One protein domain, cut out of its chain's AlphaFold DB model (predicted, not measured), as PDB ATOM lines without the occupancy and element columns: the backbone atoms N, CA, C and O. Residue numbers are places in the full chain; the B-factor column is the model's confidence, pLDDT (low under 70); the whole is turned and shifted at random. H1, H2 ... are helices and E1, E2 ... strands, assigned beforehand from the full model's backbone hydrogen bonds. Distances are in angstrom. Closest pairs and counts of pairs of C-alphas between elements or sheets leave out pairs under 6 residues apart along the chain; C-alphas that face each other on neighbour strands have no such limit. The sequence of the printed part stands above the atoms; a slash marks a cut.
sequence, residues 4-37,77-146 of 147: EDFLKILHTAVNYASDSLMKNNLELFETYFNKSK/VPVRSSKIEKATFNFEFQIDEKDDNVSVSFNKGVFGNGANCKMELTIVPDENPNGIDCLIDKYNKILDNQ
ATOM      1  N   GLU A   4      -9.471  16.268 -60.515       84.31
ATOM      2  CA  GLU A   4     -10.250  17.120 -59.610       84.31
ATOM      3  C   GLU A   4      -9.913  16.888 -58.134       84.31
ATOM      4  O   GLU A   4      -9.753  17.844 -57.378       84.31
ATOM      5  N   ASP A   5      -9.778  15.626 -57.722       88.38
ATOM      6  CA  ASP A   5      -9.455  15.278 -56.336       88.38
ATOM      7  C   ASP A   5      -8.040  15.746 -55.978       88.38
ATOM      8  O   ASP A   5      -7.815  16.280 -54.894       88.38
ATOM      9  N   PHE A   6      -7.097  15.620 -56.916       85.19
ATOM     10  CA  PHE A   6      -5.741  16.137 -56.755       85.19
ATOM     11  C   PHE A   6      -5.723  17.660 -56.551       85.19
ATOM     12  O   PHE A   6      -5.108  18.150 -55.602       85.19
ATOM     13  N   LEU A   7      -6.437  18.410 -57.395       87.38
ATOM     14  CA  LEU A   7      -6.517  19.871 -57.297       87.38
ATOM     15  C   LEU A   7      -7.178  20.321 -55.986       87.38
ATOM     16  O   LEU A   7      -6.685  21.243 -55.334       87.38
ATOM     17  N   LYS A   8      -8.243  19.635 -55.552       89.50
ATOM     18  CA  LYS A   8      -8.904  19.894 -54.262       89.50
ATOM     19  C   LYS A   8      -7.958  19.673 -53.082       89.50
ATOM     20  O   LYS A   8      -7.940  20.488 -52.159       89.50
ATOM     21  N   ILE A   9      -7.154  18.608 -53.108       90.50
ATOM     22  CA  ILE A   9      -6.164  18.333 -52.059       90.50
ATOM     23  C   ILE A   9      -5.111  19.444 -52.003       90.50
ATOM     24  O   ILE A   9      -4.800  19.913 -50.910       90.50
ATOM     25  N   LEU A  10      -4.602  19.910 -53.149       89.81
ATOM     26  CA  LEU A  10      -3.629  21.009 -53.185       89.81
ATOM     27  C   LEU A  10      -4.204  22.306 -52.616       89.81
ATOM     28  O   LEU A  10      -3.567  22.936 -51.777       89.81
ATOM     29  N   HIS A  11      -5.420  22.670 -53.024       89.62
ATOM     30  CA  HIS A  11      -6.114  23.839 -52.486       89.62
ATOM     31  C   HIS A  11      -6.285  23.744 -50.967       89.62
ATOM     32  O   HIS A  11      -5.974  24.678 -50.231       89.62
ATOM     33  N   THR A  12      -6.711  22.578 -50.482       91.31
ATOM     34  CA  THR A  12      -6.906  22.330 -49.049       91.31
ATOM     35  C   THR A  12      -5.586  22.405 -48.283       91.31
ATOM     36  O   THR A  12      -5.539  22.978 -47.199       91.31
ATOM     37  N   ALA A  13      -4.498  21.875 -48.844       90.81
ATOM     38  CA  ALA A  13      -3.176  21.924 -48.229       90.81
ATOM     39  C   ALA A  13      -2.618  23.354 -48.149       90.81
ATOM     40  O   ALA A  13      -2.039  23.722 -47.128       90.81
ATOM     41  N   VAL A  14      -2.810  24.165 -49.197       90.50
ATOM     42  CA  VAL A  14      -2.392  25.576 -49.209       90.50
ATOM     43  C   VAL A  14      -3.174  26.382 -48.172       90.50
ATOM     44  O   VAL A  14      -2.557  27.105 -47.389       90.50
ATOM     45  N   ASN A  15      -4.496  26.205 -48.101       88.94
ATOM     46  CA  ASN A  15      -5.322  26.865 -47.089       88.94
ATOM     47  C   ASN A  15      -4.946  26.413 -45.671       88.94
ATOM     48  O   ASN A  15      -4.721  27.250 -44.806       88.94
ATOM     49  N   TYR A  16      -4.741  25.114 -45.446       89.75
ATOM     50  CA  TYR A  16      -4.284  24.604 -44.150       89.75
ATOM     51  C   TYR A  16      -2.929  25.194 -43.723       89.75
ATOM     52  O   TYR A  16      -2.738  25.565 -42.565       89.75
ATOM     53  N   ALA A  17      -1.975  25.303 -44.652       88.06
ATOM     54  CA  ALA A  17      -0.681  25.917 -44.376       88.06
ATOM     55  C   ALA A  17      -0.817  27.417 -44.058       88.06
ATOM     56  O   ALA A  17      -0.164  27.912 -43.139       88.06
ATOM     57  N   SER A  18      -1.688  28.121 -44.785       86.56
ATOM     58  CA  SER A  18      -2.038  29.520 -44.526       86.56
ATOM     59  C   SER A  18      -2.633  29.696 -43.122       86.56
ATOM     60  O   SER A  18      -2.120  30.497 -42.338       86.56
ATOM     61  N   ASP A  19      -3.619  28.878 -42.752       84.31
ATOM     62  CA  ASP A  19      -4.254  28.894 -41.428       84.31
ATOM     63  C   ASP A  19      -3.249  28.595 -40.307       84.31
ATOM     64  O   ASP A  19      -3.254  29.229 -39.247       84.31
ATOM     65  N   SER A  20      -2.327  27.655 -40.537       84.69
ATOM     66  CA  SER A  20      -1.274  27.349 -39.570       84.69
ATOM     67  C   SER A  20      -0.335  28.537 -39.345       84.69
ATOM     68  O   SER A  20       0.109  28.742 -38.216       84.69
ATOM     69  N   LEU A  21      -0.035  29.332 -40.377       81.00
ATOM     70  CA  LEU A  21       0.749  30.561 -40.210       81.00
ATOM     71  C   LEU A  21      -0.051  31.644 -39.485       81.00
ATOM     72  O   LEU A  21       0.508  32.353 -38.649       81.00
ATOM     73  N   MET A  22      -1.359  31.746 -39.737       77.50
ATOM     74  CA  MET A  22      -2.216  32.656 -38.975       77.50
ATOM     75  C   MET A  22      -2.241  32.319 -37.488       77.50
ATOM     76  O   MET A  22      -2.282  33.227 -36.661       77.50
ATOM     77  N   LYS A  23      -2.172  31.035 -37.128       78.31
ATOM     78  CA  LYS A  23      -2.088  30.624 -35.727       78.31
ATOM     79  C   LYS A  23      -0.834  31.174 -35.039       78.31
ATOM     80  O   LYS A  23      -0.939  31.629 -33.907       78.31
ATOM     81  N   ASN A  24       0.305  31.234 -35.728       75.62
ATOM     82  CA  ASN A  24       1.512  31.873 -35.185       75.62
ATOM     83  C   ASN A  24       1.300  33.379 -34.957       75.62
ATOM     84  O   ASN A  24       1.825  33.947 -34.005       75.62
ATOM     85  N   ASN A  25       0.469  34.033 -35.774       74.50
ATOM     86  CA  ASN A  25       0.101  35.432 -35.542       74.50
ATOM     87  C   ASN A  25      -0.775  35.608 -34.282       74.50
ATOM     88  O   ASN A  25      -0.848  36.718 -33.759       74.50
ATOM     89  N   LEU A  26      -1.419  34.555 -33.755       77.12
ATOM     90  CA  LEU A  26      -2.160  34.626 -32.487       77.12
ATOM     91  C   LEU A  26      -1.235  34.661 -31.263       77.12
ATOM     92  O   LEU A  26      -1.581  35.301 -30.270       77.12
ATOM     93  N   GLU A  27      -0.042  34.062 -31.342       79.06
ATOM     94  CA  GLU A  27       0.964  34.099 -30.262       79.06
ATOM     95  C   GLU A  27       1.387  35.538 -29.918       79.06
ATOM     96  O   GLU A  27       1.771  35.851 -28.789       79.06
ATOM     97  N   LEU A  28       1.254  36.453 -30.879       79.19
ATOM     98  CA  LEU A  28       1.465  37.880 -30.677       79.19
ATOM     99  C   LEU A  28       0.496  38.461 -29.642       79.19
ATOM    100  O   LEU A  28       0.915  39.241 -28.785       79.19
ATOM    101  N   PHE A  29      -0.781  38.066 -29.675       81.62
ATOM    102  CA  PHE A  29      -1.752  38.519 -28.681       81.62
ATOM    103  C   PHE A  29      -1.411  37.986 -27.290       81.62
ATOM    104  O   PHE A  29      -1.461  38.735 -26.320       81.62
ATOM    105  N   GLU A  30      -0.987  36.729 -27.187       83.50
ATOM    106  CA  GLU A  30      -0.565  36.137 -25.910       83.50
ATOM    107  C   GLU A  30       0.689  36.829 -25.343       83.50
ATOM    108  O   GLU A  30       0.807  37.086 -24.139       83.50
ATOM    109  N   THR A  31       1.616  37.201 -26.227       86.25
ATOM    110  CA  THR A  31       2.888  37.819 -25.849       86.25
ATOM    111  C   THR A  31       2.715  39.276 -25.432       86.25
ATOM    112  O   THR A  31       3.225  39.673 -24.380       86.25
ATOM    113  N   TYR A  32       1.973  40.079 -26.198       88.44
ATOM    114  CA  TYR A  32       1.944  41.538 -26.034       88.44
ATOM    115  C   TYR A  32       0.660  42.094 -25.421       88.44
ATOM    116  O   TYR A  32       0.610  43.290 -25.138       88.44
ATOM    117  N   PHE A  33      -0.353  41.263 -25.170       91.00
ATOM    118  CA  PHE A  33      -1.610  41.700 -24.572       91.00
ATOM    119  C   PHE A  33      -1.920  40.932 -23.285       91.00
ATOM    120  O   PHE A  33      -1.495  39.798 -23.074       91.00
ATOM    121  N   ASN A  34      -2.667  41.581 -22.399       90.81
ATOM    122  CA  ASN A  34      -3.272  40.987 -21.221       90.81
ATOM    123  C   ASN A  34      -4.746  40.725 -21.518       90.81
ATOM    124  O   ASN A  34      -5.477  41.624 -21.939       90.81
ATOM    125  N   LYS A  35      -5.192  39.493 -21.273       90.12
ATOM    126  CA  LYS A  35      -6.600  39.126 -21.388       90.12
ATOM    127  C   LYS A  35      -7.331  39.540 -20.113       90.12
ATOM    128  O   LYS A  35      -6.985  39.084 -19.027       90.12
ATOM    129  N   SER A  36      -8.329  40.400 -20.252       86.94
ATOM    130  CA  SER A  36      -9.135  40.925 -19.150       86.94
ATOM    131  C   SER A  36     -10.616  40.635 -19.394       86.94
ATOM    132  O   SER A  36     -11.038  40.421 -20.529       86.94
ATOM    133  N   LYS A  37     -11.415  40.611 -18.324       87.50
ATOM    134  CA  LYS A  37     -12.874  40.472 -18.409       87.50
ATOM    135  C   LYS A  37     -13.546  41.746 -17.944       87.50
ATOM    136  O   LYS A  37     -13.166  42.315 -16.923       87.50
ATOM    137  N   VAL A  77       8.312  46.483 -31.122       77.88
ATOM    138  CA  VAL A  77       8.774  45.234 -31.718       77.88
ATOM    139  C   VAL A  77       8.422  45.224 -33.201       77.88
ATOM    140  O   VAL A  77       7.281  45.511 -33.558       77.88
ATOM    141  N   PRO A  78       9.362  44.850 -34.089       69.31
ATOM    142  CA  PRO A  78       9.046  44.617 -35.488       69.31
ATOM    143  C   PRO A  78       8.160  43.374 -35.606       69.31
ATOM    144  O   PRO A  78       8.642  42.244 -35.699       69.31
ATOM    145  N   VAL A  79       6.848  43.583 -35.603       68.44
ATOM    146  CA  VAL A  79       5.883  42.529 -35.890       68.44
ATOM    147  C   VAL A  79       5.951  42.212 -37.376       68.44
ATOM    148  O   VAL A  79       5.738  43.077 -38.221       68.44
ATOM    149  N   ARG A  80       6.236  40.953 -37.704       67.06
ATOM    150  CA  ARG A  80       6.140  40.444 -39.073       67.06
ATOM    151  C   ARG A  80       4.999  39.444 -39.116       67.06
ATOM    152  O   ARG A  80       5.106  38.378 -38.517       67.06
ATOM    153  N   SER A  81       3.918  39.782 -39.811       67.56
ATOM    154  CA  SER A  81       2.871  38.813 -40.117       67.56
ATOM    155  C   SER A  81       3.415  37.839 -41.166       67.56
ATOM    156  O   SER A  81       3.845  38.228 -42.253       67.56
ATOM    157  N   SER A  82       3.469  36.552 -40.822       71.75
ATOM    158  CA  SER A  82       3.823  35.523 -41.801       71.75
ATOM    159  C   SER A  82       2.566  35.137 -42.567       71.75
ATOM    160  O   SER A  82       1.549  34.806 -41.955       71.75
ATOM    161  N   LYS A  83       2.621  35.198 -43.900       77.56
ATOM    162  CA  LYS A  83       1.500  34.839 -44.775       77.56
ATOM    163  C   LYS A  83       1.979  34.155 -46.048       77.56
ATOM    164  O   LYS A  83       3.072  34.439 -46.535       77.56
ATOM    165  N   ILE A  84       1.135  33.283 -46.593       84.06
ATOM    166  CA  ILE A  84       1.291  32.777 -47.956       84.06
ATOM    167  C   ILE A  84       0.584  33.769 -48.874       84.06
ATOM    168  O   ILE A  84      -0.617  33.971 -48.752       84.06
ATOM    169  N   GLU A  85       1.327  34.409 -49.772       84.44
ATOM    170  CA  GLU A  85       0.742  35.297 -50.785       84.44
ATOM    171  C   GLU A  85       0.204  34.493 -51.977       84.44
ATOM    172  O   GLU A  85      -0.901  34.722 -52.454       84.44
ATOM    173  N   LYS A  86       0.986  33.516 -52.440       89.31
ATOM    174  CA  LYS A  86       0.618  32.581 -53.503       89.31
ATOM    175  C   LYS A  86       1.477  31.326 -53.422       89.31
ATOM    176  O   LYS A  86       2.635  31.390 -53.007       89.31
ATOM    177  N   ALA A  87       0.932  30.207 -53.872       90.56
ATOM    178  CA  ALA A  87       1.659  28.962 -54.057       90.56
ATOM    179  C   ALA A  87       1.611  28.567 -55.535       90.56
ATOM    180  O   ALA A  87       0.534  28.326 -56.080       90.56
ATOM    181  N   THR A  88       2.776  28.514 -56.182       93.69
ATOM    182  CA  THR A  88       2.909  28.093 -57.581       93.69
ATOM    183  C   THR A  88       3.517  26.703 -57.633       93.69
ATOM    184  O   THR A  88       4.608  26.467 -57.111       93.69
ATOM    185  N   PHE A  89       2.819  25.792 -58.293       89.69
ATOM    186  CA  PHE A  89       3.232  24.415 -58.461       89.69
ATOM    187  C   PHE A  89       3.441  24.101 -59.934       89.69
ATOM    188  O   PHE A  89       2.623  24.454 -60.781       89.69
ATOM    189  N   ASN A  90       4.529  23.393 -60.216       91.25
ATOM    190  CA  ASN A  90       4.876  22.934 -61.550       91.25
ATOM    191  C   ASN A  90       4.873  21.409 -61.552       91.25
ATOM    192  O   ASN A  90       5.623  20.789 -60.795       91.25
ATOM    193  N   PHE A  91       4.032  20.812 -62.393       86.06
ATOM    194  CA  PHE A  91       3.856  19.367 -62.456       86.06
ATOM    195  C   PHE A  91       4.129  18.836 -63.859       86.06
ATOM    196  O   PHE A  91       3.709  19.429 -64.853       86.06
ATOM    197  N   GLU A  92       4.767  17.669 -63.923       85.81
ATOM    198  CA  GLU A  92       4.786  16.811 -65.106       85.81
ATOM    199  C   GLU A  92       4.001  15.538 -64.772       85.81
ATOM    200  O   GLU A  92       4.323  14.857 -63.796       85.81
ATOM    201  N   PHE A  93       2.970  15.219 -65.550       83.88
ATOM    202  CA  PHE A  93       2.140  14.031 -65.341       83.88
ATOM    203  C   PHE A  93       1.630  13.476 -66.666       83.88
ATOM    204  O   PHE A  93       1.648  14.160 -67.688       83.88
ATOM    205  N   GLN A  94       1.177  12.229 -66.650       83.75
ATOM    206  CA  GLN A  94       0.484  11.618 -67.777       83.75
ATOM    207  C   GLN A  94      -1.022  11.672 -67.553       83.75
ATOM    208  O   GLN A  94      -1.495  11.421 -66.439       83.75
ATOM    209  N   ILE A  95      -1.751  12.017 -68.614       79.12
ATOM    210  CA  ILE A  95      -3.213  11.974 -68.644       79.12
ATOM    211  C   ILE A  95      -3.655  10.720 -69.382       79.12
ATOM    212  O   ILE A  95      -3.258  10.501 -70.527       79.12
ATOM    213  N   ASP A  96      -4.524   9.953 -68.730       80.38
ATOM    214  CA  ASP A  96      -5.279   8.866 -69.337       80.38
ATOM    215  C   ASP A  96      -6.776   9.141 -69.157       80.38
ATOM    216  O   ASP A  96      -7.253   9.373 -68.039       80.38
ATOM    217  N   GLU A  97      -7.514   9.095 -70.261       76.75
ATOM    218  CA  GLU A  97      -8.967   9.228 -70.295       76.75
ATOM    219  C   GLU A  97      -9.601   7.838 -70.415       76.75
ATOM    220  O   GLU A  97      -9.287   7.070 -71.327       76.75
ATOM    221  N   LYS A  98     -10.471   7.490 -69.463       73.94
ATOM    222  CA  LYS A  98     -11.307   6.284 -69.512       73.94
ATOM    223  C   LYS A  98     -12.706   6.641 -69.033       73.94
ATOM    224  O   LYS A  98     -12.837   7.219 -67.958       73.94
ATOM    225  N   ASP A  99     -13.722   6.274 -69.811       70.12
ATOM    226  CA  ASP A  99     -15.143   6.430 -69.462       70.12
ATOM    227  C   ASP A  99     -15.490   7.848 -68.954       70.12
ATOM    228  O   ASP A  99     -15.968   8.011 -67.829       70.12
ATOM    229  N   ASP A 100     -15.159   8.881 -69.740       72.94
ATOM    230  CA  ASP A 100     -15.345  10.317 -69.432       72.94
ATOM    231  C   ASP A 100     -14.682  10.808 -68.126       72.94
ATOM    232  O   ASP A 100     -14.961  11.902 -67.633       72.94
ATOM    233  N   ASN A 101     -13.778  10.020 -67.533       71.31
ATOM    234  CA  ASN A 101     -13.022  10.407 -66.349       71.31
ATOM    235  C   ASN A 101     -11.550  10.640 -66.705       71.31
ATOM    236  O   ASN A 101     -10.837   9.739 -67.154       71.31
ATOM    237  N   VAL A 102     -11.075  11.851 -66.411       77.50
ATOM    238  CA  VAL A 102      -9.667  12.235 -66.561       77.50
ATOM    239  C   VAL A 102      -8.877  11.750 -65.349       77.50
ATOM    240  O   VAL A 102      -9.080  12.203 -64.214       77.50
ATOM    241  N   SER A 103      -7.950  10.828 -65.591       78.38
ATOM    242  CA  SER A 103      -7.042  10.317 -64.572       78.38
ATOM    243  C   SER A 103      -5.622  10.828 -64.791       78.38
ATOM    244  O   SER A 103      -5.151  10.939 -65.919       78.38
ATOM    245  N   VAL A 104      -4.947  11.153 -63.688       79.88
ATOM    246  CA  VAL A 104      -3.551  11.599 -63.688       79.88
ATOM    247  C   VAL A 104      -2.643  10.587 -63.009       79.88
ATOM    248  O   VAL A 104      -3.006   9.990 -61.980       79.88
ATOM    249  N   SER A 105      -1.453  10.413 -63.584       78.69
ATOM    250  CA  SER A 105      -0.376   9.587 -63.043       78.69
ATOM    251  C   SER A 105       0.974  10.318 -63.102       78.69
ATOM    252  O   SER A 105       1.293  11.011 -64.064       78.69
ATOM    253  N   PHE A 106       1.770  10.184 -62.037       75.44
ATOM    254  CA  PHE A 106       3.046  10.901 -61.861       75.44
ATOM    255  C   PHE A 106       4.280   9.995 -62.027       75.44
ATOM    256  O   PHE A 106       5.415  10.463 -61.950       75.44
ATOM    257  N   ASN A 107       4.082   8.691 -62.254       63.62
ATOM    258  CA  ASN A 107       5.181   7.747 -62.451       63.62
ATOM    259  C   ASN A 107       5.635   7.742 -63.915       63.62
ATOM    260  O   ASN A 107       4.898   7.314 -64.799       63.62
ATOM    261  N   LYS A 108       6.895   8.119 -64.158       56.69
ATOM    262  CA  LYS A 108       7.606   7.851 -65.420       56.69
ATOM    263  C   LYS A 108       7.969   6.360 -65.481       56.69
ATOM    264  O   LYS A 108       9.111   5.991 -65.239       56.69
ATOM    265  N   GLY A 109       6.993   5.487 -65.726       50.56
ATOM    266  CA  GLY A 109       7.201   4.038 -65.692       50.56
ATOM    267  C   GLY A 109       6.396   3.280 -66.740       50.56
ATOM    268  O   GLY A 109       5.316   2.808 -66.423       50.56
ATOM    269  N   VAL A 110       6.960   3.165 -67.951       53.88
ATOM    270  CA  VAL A 110       6.884   2.092 -68.986       53.88
ATOM    271  C   VAL A 110       5.515   1.474 -69.381       53.88
ATOM    272  O   VAL A 110       5.466   0.747 -70.365       53.88
ATOM    273  N   PHE A 111       4.388   1.768 -68.730       49.00
ATOM    274  CA  PHE A 111       3.120   1.039 -68.924       49.00
ATOM    275  C   PHE A 111       1.879   1.913 -69.196       49.00
ATOM    276  O   PHE A 111       0.756   1.426 -69.069       49.00
ATOM    277  N   GLY A 112       2.047   3.173 -69.606       54.53
ATOM    278  CA  GLY A 112       0.933   4.057 -69.977       54.53
ATOM    279  C   GLY A 112       1.070   4.597 -71.400       54.53
ATOM    280  O   GLY A 112       2.111   5.155 -71.741       54.53
ATOM    281  N   ASN A 113       0.014   4.476 -72.210       58.72
ATOM    282  CA  ASN A 113      -0.120   5.164 -73.507       58.72
ATOM    283  C   ASN A 113      -0.589   6.630 -73.344       58.72
ATOM    284  O   ASN A 113      -1.019   7.250 -74.316       58.72
ATOM    285  N   GLY A 114      -0.541   7.170 -72.124       63.72
ATOM    286  CA  GLY A 114      -1.036   8.499 -71.787       63.72
ATOM    287  C   GLY A 114      -0.179   9.631 -72.349       63.72
ATOM    288  O   GLY A 114       1.040   9.514 -72.514       63.72
ATOM    289  N   ALA A 115      -0.822  10.764 -72.630       74.38
ATOM    290  CA  ALA A 115      -0.133  11.959 -73.100       74.38
ATOM    291  C   ALA A 115       0.660  12.598 -71.951       74.38
ATOM    292  O   ALA A 115       0.121  12.826 -70.867       74.38
ATOM    293  N   ASN A 116       1.937  12.911 -72.189       81.38
ATOM    294  CA  ASN A 116       2.743  13.670 -71.234       81.38
ATOM    295  C   ASN A 116       2.277  15.130 -71.222       81.38
ATOM    296  O   ASN A 116       2.350  15.819 -72.242       81.38
ATOM    297  N   CYS A 117       1.868  15.615 -70.058       80.81
ATOM    298  CA  CYS A 117       1.420  16.980 -69.841       80.81
ATOM    299  C   CYS A 117       2.317  17.700 -68.836       80.81
ATOM    300  O   CYS A 117       2.841  17.113 -67.888       80.81
ATOM    301  N   LYS A 118       2.459  19.010 -69.053       87.19
ATOM    302  CA  LYS A 118       3.023  19.951 -68.086       87.19
ATOM    303  C   LYS A 118       1.928  20.912 -67.656       87.19
ATOM    304  O   LYS A 118       1.181  21.395 -68.503       87.19
ATOM    305  N   MET A 119       1.844  21.187 -66.363       85.50
ATOM    306  CA  MET A 119       0.869  22.116 -65.803       85.50
ATOM    307  C   MET A 119       1.548  23.028 -64.795       85.50
ATOM    308  O   MET A 119       2.281  22.558 -63.923       85.50
ATOM    309  N   GLU A 120       1.243  24.314 -64.905       92.19
ATOM    310  CA  GLU A 120       1.493  25.295 -63.862       92.19
ATOM    311  C   GLU A 120       0.162  25.595 -63.171       92.19
ATOM    312  O   GLU A 120      -0.834  25.903 -63.827       92.19
ATOM    313  N   LEU A 121       0.139  25.475 -61.849       88.75
ATOM    314  CA  LEU A 121      -1.012  25.803 -61.022       88.75
ATOM    315  C   LEU A 121      -0.594  26.857 -60.008       88.75
ATOM    316  O   LEU A 121       0.316  26.625 -59.217       88.75
ATOM    317  N   THR A 122      -1.296  27.985 -59.994       92.12
ATOM    318  CA  THR A 122      -1.137  28.999 -58.952       92.12
ATOM    319  C   THR A 122      -2.385  29.025 -58.083       92.12
ATOM    320  O   THR A 122      -3.487  29.215 -58.587       92.12
ATOM    321  N   ILE A 123      -2.197  28.828 -56.779       89.12
ATOM    322  CA  ILE A 123      -3.244  28.927 -55.762       89.12
ATOM    323  C   ILE A 123      -2.972  30.184 -54.940       89.12
ATOM    324  O   ILE A 123      -1.870  30.365 -54.415       89.12
ATOM    325  N   VAL A 124      -3.980  31.042 -54.836       88.00
ATOM    326  CA  VAL A 124      -4.003  32.177 -53.911       88.00
ATOM    327  C   VAL A 124      -4.880  31.746 -52.736       88.00
ATOM    328  O   VAL A 124      -6.027  31.376 -52.987       88.00
ATOM    329  N   PRO A 125      -4.359  31.706 -51.497       82.31
ATOM    330  CA  PRO A 125      -5.174  31.382 -50.331       82.31
ATOM    331  C   PRO A 125      -6.328  32.378 -50.179       82.31
ATOM    332  O   PRO A 125      -6.187  33.544 -50.558       82.31
ATOM    333  N   ASP A 126      -7.439  31.932 -49.593       76.25
ATOM    334  CA  ASP A 126      -8.552  32.823 -49.255       76.25
ATOM    335  C   ASP A 126      -8.059  33.989 -48.372       76.25
ATOM    336  O   ASP A 126      -7.171  33.826 -47.531       76.25
ATOM    337  N   GLU A 127      -8.579  35.194 -48.626       64.81
ATOM    338  CA  GLU A 127      -8.072  36.442 -48.044       64.81
ATOM    339  C   GLU A 127      -8.052  36.405 -46.508       64.81
ATOM    340  O   GLU A 127      -9.066  36.160 -45.852       64.81
ATOM    341  N   ASN A 128      -6.893  36.728 -45.930       56.00
ATOM    342  CA  ASN A 128      -6.701  36.781 -44.485       56.00
ATOM    343  C   ASN A 128      -6.824  38.214 -43.948       56.00
ATOM    344  O   ASN A 128      -6.379  39.166 -44.593       56.00
ATOM    345  N   PRO A 129      -7.381  38.396 -42.738       58.47
ATOM    346  CA  PRO A 129      -7.644  39.708 -42.165       58.47
ATOM    347  C   PRO A 129      -6.354  40.515 -41.969       58.47
ATOM    348  O   PRO A 129      -5.473  40.123 -41.206       58.47
ATOM    349  N   ASN A 130      -6.307  41.721 -42.543       65.19
ATOM    350  CA  ASN A 130      -5.274  42.752 -42.319       65.19
ATOM    351  C   ASN A 130      -5.283  43.323 -40.878       65.19
ATOM    352  O   ASN A 130      -4.863  44.452 -40.633       65.19
ATOM    353  N   GLY A 131      -5.842  42.587 -39.914       71.94
ATOM    354  CA  GLY A 131      -6.136  43.070 -38.568       71.94
ATOM    355  C   GLY A 131      -4.886  43.431 -37.774       71.94
ATOM    356  O   GLY A 131      -4.890  44.454 -37.100       71.94
ATOM    357  N   ILE A 132      -3.816  42.634 -37.882       74.50
ATOM    358  CA  ILE A 132      -2.543  42.894 -37.188       74.50
ATOM    359  C   ILE A 132      -1.863  44.146 -37.742       74.50
ATOM    360  O   ILE A 132      -1.497  45.026 -36.966       74.50
ATOM    361  N   ASP A 133      -1.767  44.261 -39.066       76.00
ATOM    362  CA  ASP A 133      -1.167  45.429 -39.719       76.00
ATOM    363  C   ASP A 133      -1.961  46.702 -39.357       76.00
ATOM    364  O   ASP A 133      -1.400  47.695 -38.897       76.00
ATOM    365  N   CYS A 134      -3.297  46.629 -39.406       78.94
ATOM    366  CA  CYS A 134      -4.192  47.709 -38.980       78.94
ATOM    367  C   CYS A 134      -4.043  48.072 -37.489       78.94
ATOM    368  O   CYS A 134      -4.141  49.244 -37.116       78.94
ATOM    369  N   LEU A 135      -3.820  47.085 -36.618       79.69
ATOM    370  CA  LEU A 135      -3.620  47.292 -35.185       79.69
ATOM    371  C   LEU A 135      -2.327  48.070 -34.918       79.69
ATOM    372  O   LEU A 135      -2.348  49.040 -34.160       79.69
ATOM    373  N   ILE A 136      -1.229  47.673 -35.567       76.44
ATOM    374  CA  ILE A 136       0.078  48.333 -35.456       76.44
ATOM    375  C   ILE A 136      -0.018  49.775 -35.952       76.44
ATOM    376  O   ILE A 136       0.354  50.697 -35.228       76.44
ATOM    377  N   ASP A 137      -0.601  49.981 -37.135       80.25
ATOM    378  CA  ASP A 137      -0.774  51.311 -37.722       80.25
ATOM    379  C   ASP A 137      -1.561  52.249 -36.804       80.25
ATOM    380  O   ASP A 137      -1.237  53.432 -36.675       80.25
ATOM    381  N   LYS A 138      -2.605  51.737 -36.143       82.69
ATOM    382  CA  LYS A 138      -3.402  52.528 -35.200       82.69
ATOM    383  C   LYS A 138      -2.616  52.899 -33.946       82.69
ATOM    384  O   LYS A 138      -2.720  54.045 -33.515       82.69
ATOM    385  N   TYR A 139      -1.842  51.981 -33.369       81.44
ATOM    386  CA  TYR A 139      -1.041  52.302 -32.185       81.44
ATOM    387  C   TYR A 139       0.093  53.279 -32.497       81.44
ATOM    388  O   TYR A 139       0.301  54.206 -31.717       81.44
ATOM    389  N   ASN A 140       0.754  53.141 -33.650       78.19
ATOM    390  CA  ASN A 140       1.772  54.096 -34.094       78.19
ATOM    391  C   ASN A 140       1.177  55.504 -34.244       78.19
ATOM    392  O   ASN A 140       1.689  56.452 -33.660       78.19
ATOM    393  N   LYS A 141       0.009  55.627 -34.892       82.69
ATOM    394  CA  LYS A 141      -0.706  56.914 -34.998       82.69
ATOM    395  C   LYS A 141      -1.079  57.515 -33.644       82.69
ATOM    396  O   LYS A 141      -1.097  58.732 -33.501       82.69
ATOM    397  N   ILE A 142      -1.446  56.696 -32.657       78.31
ATOM    398  CA  ILE A 142      -1.765  57.197 -31.312       78.31
ATOM    399  C   ILE A 142      -0.508  57.745 -30.635       78.31
ATOM    400  O   ILE A 142      -0.596  58.795 -30.008       78.31
ATOM    401  N   LEU A 143       0.639  57.074 -30.770       72.12
ATOM    402  CA  LEU A 143       1.905  57.543 -30.203       72.12
ATOM    403  C   LEU A 143       2.361  58.859 -30.837       72.12
ATOM    404  O   LEU A 143       2.733  59.770 -30.103       72.12
ATOM    405  N   ASP A 144       2.233  58.994 -32.159       74.38
ATOM    406  CA  ASP A 144       2.540  60.246 -32.866       74.38
ATOM    407  C   ASP A 144       1.696  61.422 -32.348       74.38
ATOM    408  O   ASP A 144       2.172  62.549 -32.288       74.38
ATOM    409  N   ASN A 145       0.455  61.161 -31.922       68.56
ATOM    410  CA  ASN A 145      -0.444  62.175 -31.363       68.56
ATOM    411  C   ASN A 145      -0.219  62.459 -29.861       68.56
ATOM    412  O   ASN A 145      -0.878  63.341 -29.310       68.56
ATOM    413  N   GLN A 146       0.639  61.696 -29.171       62.50
ATOM    414  CA  GLN A 146       1.013  61.936 -27.768       62.50
ATOM    415  C   GLN A 146       2.321  62.736 -27.617       62.50
ATOM    416  O   GLN A 146       2.631  63.198 -26.506       62.50
TER     417      GLN A 146
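This is residues 4 to 37 and 77 to 146 of the 147 residues of an uncharacterized protein of Treponema bryantii (UniProt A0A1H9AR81). This is a long rod: the long helix H1 runs along its length, and a three-stranded sheet reaches from beside the first part of H1 out past its beginning. At the other end of the rod H2 continues the length, its residues 137 to 144 sticking out free, while the short strand E1 turns off from the end of H1. The printed part has 104 residues with two named helices and four named strands, in the order H1 E1 E2 E3 E4 H2; the sheet is E3 - E2 - E4, all antiparallel, and the class is mixed, helices and strands. The whole is extended, with a radius of gyration of the C-alphas of 22.1 A and spans of 73 by 28 by 23 A.

Find C-alpha 4 at (-10.250, 17.120, -59.610); from there H1, residues 4 to 32, runs 43.3 A to C-alpha 32 at (1.944, 41.538, -26.034). E1 is residues 33 to 37, 12.9 A long. After the cut, look for E2 at residues 87 to 98, 30.4 A, then E3 at residues 101 to 105, 13.1 A, and E4 at residues 115 to 123, 24.5 A. H2, residues 131 to 144, runs 20.1 A and ends at C-alpha 144, (2.540, 60.246, -32.866).

Begin with the strongly twisted sheet, where E2 is the inner strand and bends by 67 degrees at residue 92. E2 and E4 are antiparallel at 143 degrees, with N 89 and O 121 2.8 A apart, within hydrogen-bond range. E2 and E3 form a hairpin at 121 degrees; N 103 and O 96 are within hydrogen-bond range at 2.9 A. H1 is on one face of this sheet, two layers, a helix layer and a sheet layer, at a height over the sheet of 14.1 A. It lies over E4 and only just runs along the strands, at 29 degrees to E4 on the local plane; the closest C-alphas of the two are those of His 11 and Ile 123, 6.7 A apart. H1 and E3 are near each other, with 7 pairs of C-alphas within 10 A. H1 and E1 meet only through their link, and E1 pairs with no named strand. H2 is not on the sheet and is only just apart from H1, at 8.1 A. In H2 every O i to N i+4 pair is within hydrogen-bond range; in H1, 21 of 25 are.

The two C-alphas farthest apart, those of Phe 111 and Gln 146, are 73.5 A apart. Residues 38 to 76 are not printed, and C-alphas 37 and 77 stand 25.9 A apart across this cut. Of the links that are printed whole, no link is long. The mean pLDDT of the printed part is 79.0; look for values under 70 at residues 78 to 81, 107 to 114, 127 to 130 and 145 to 146.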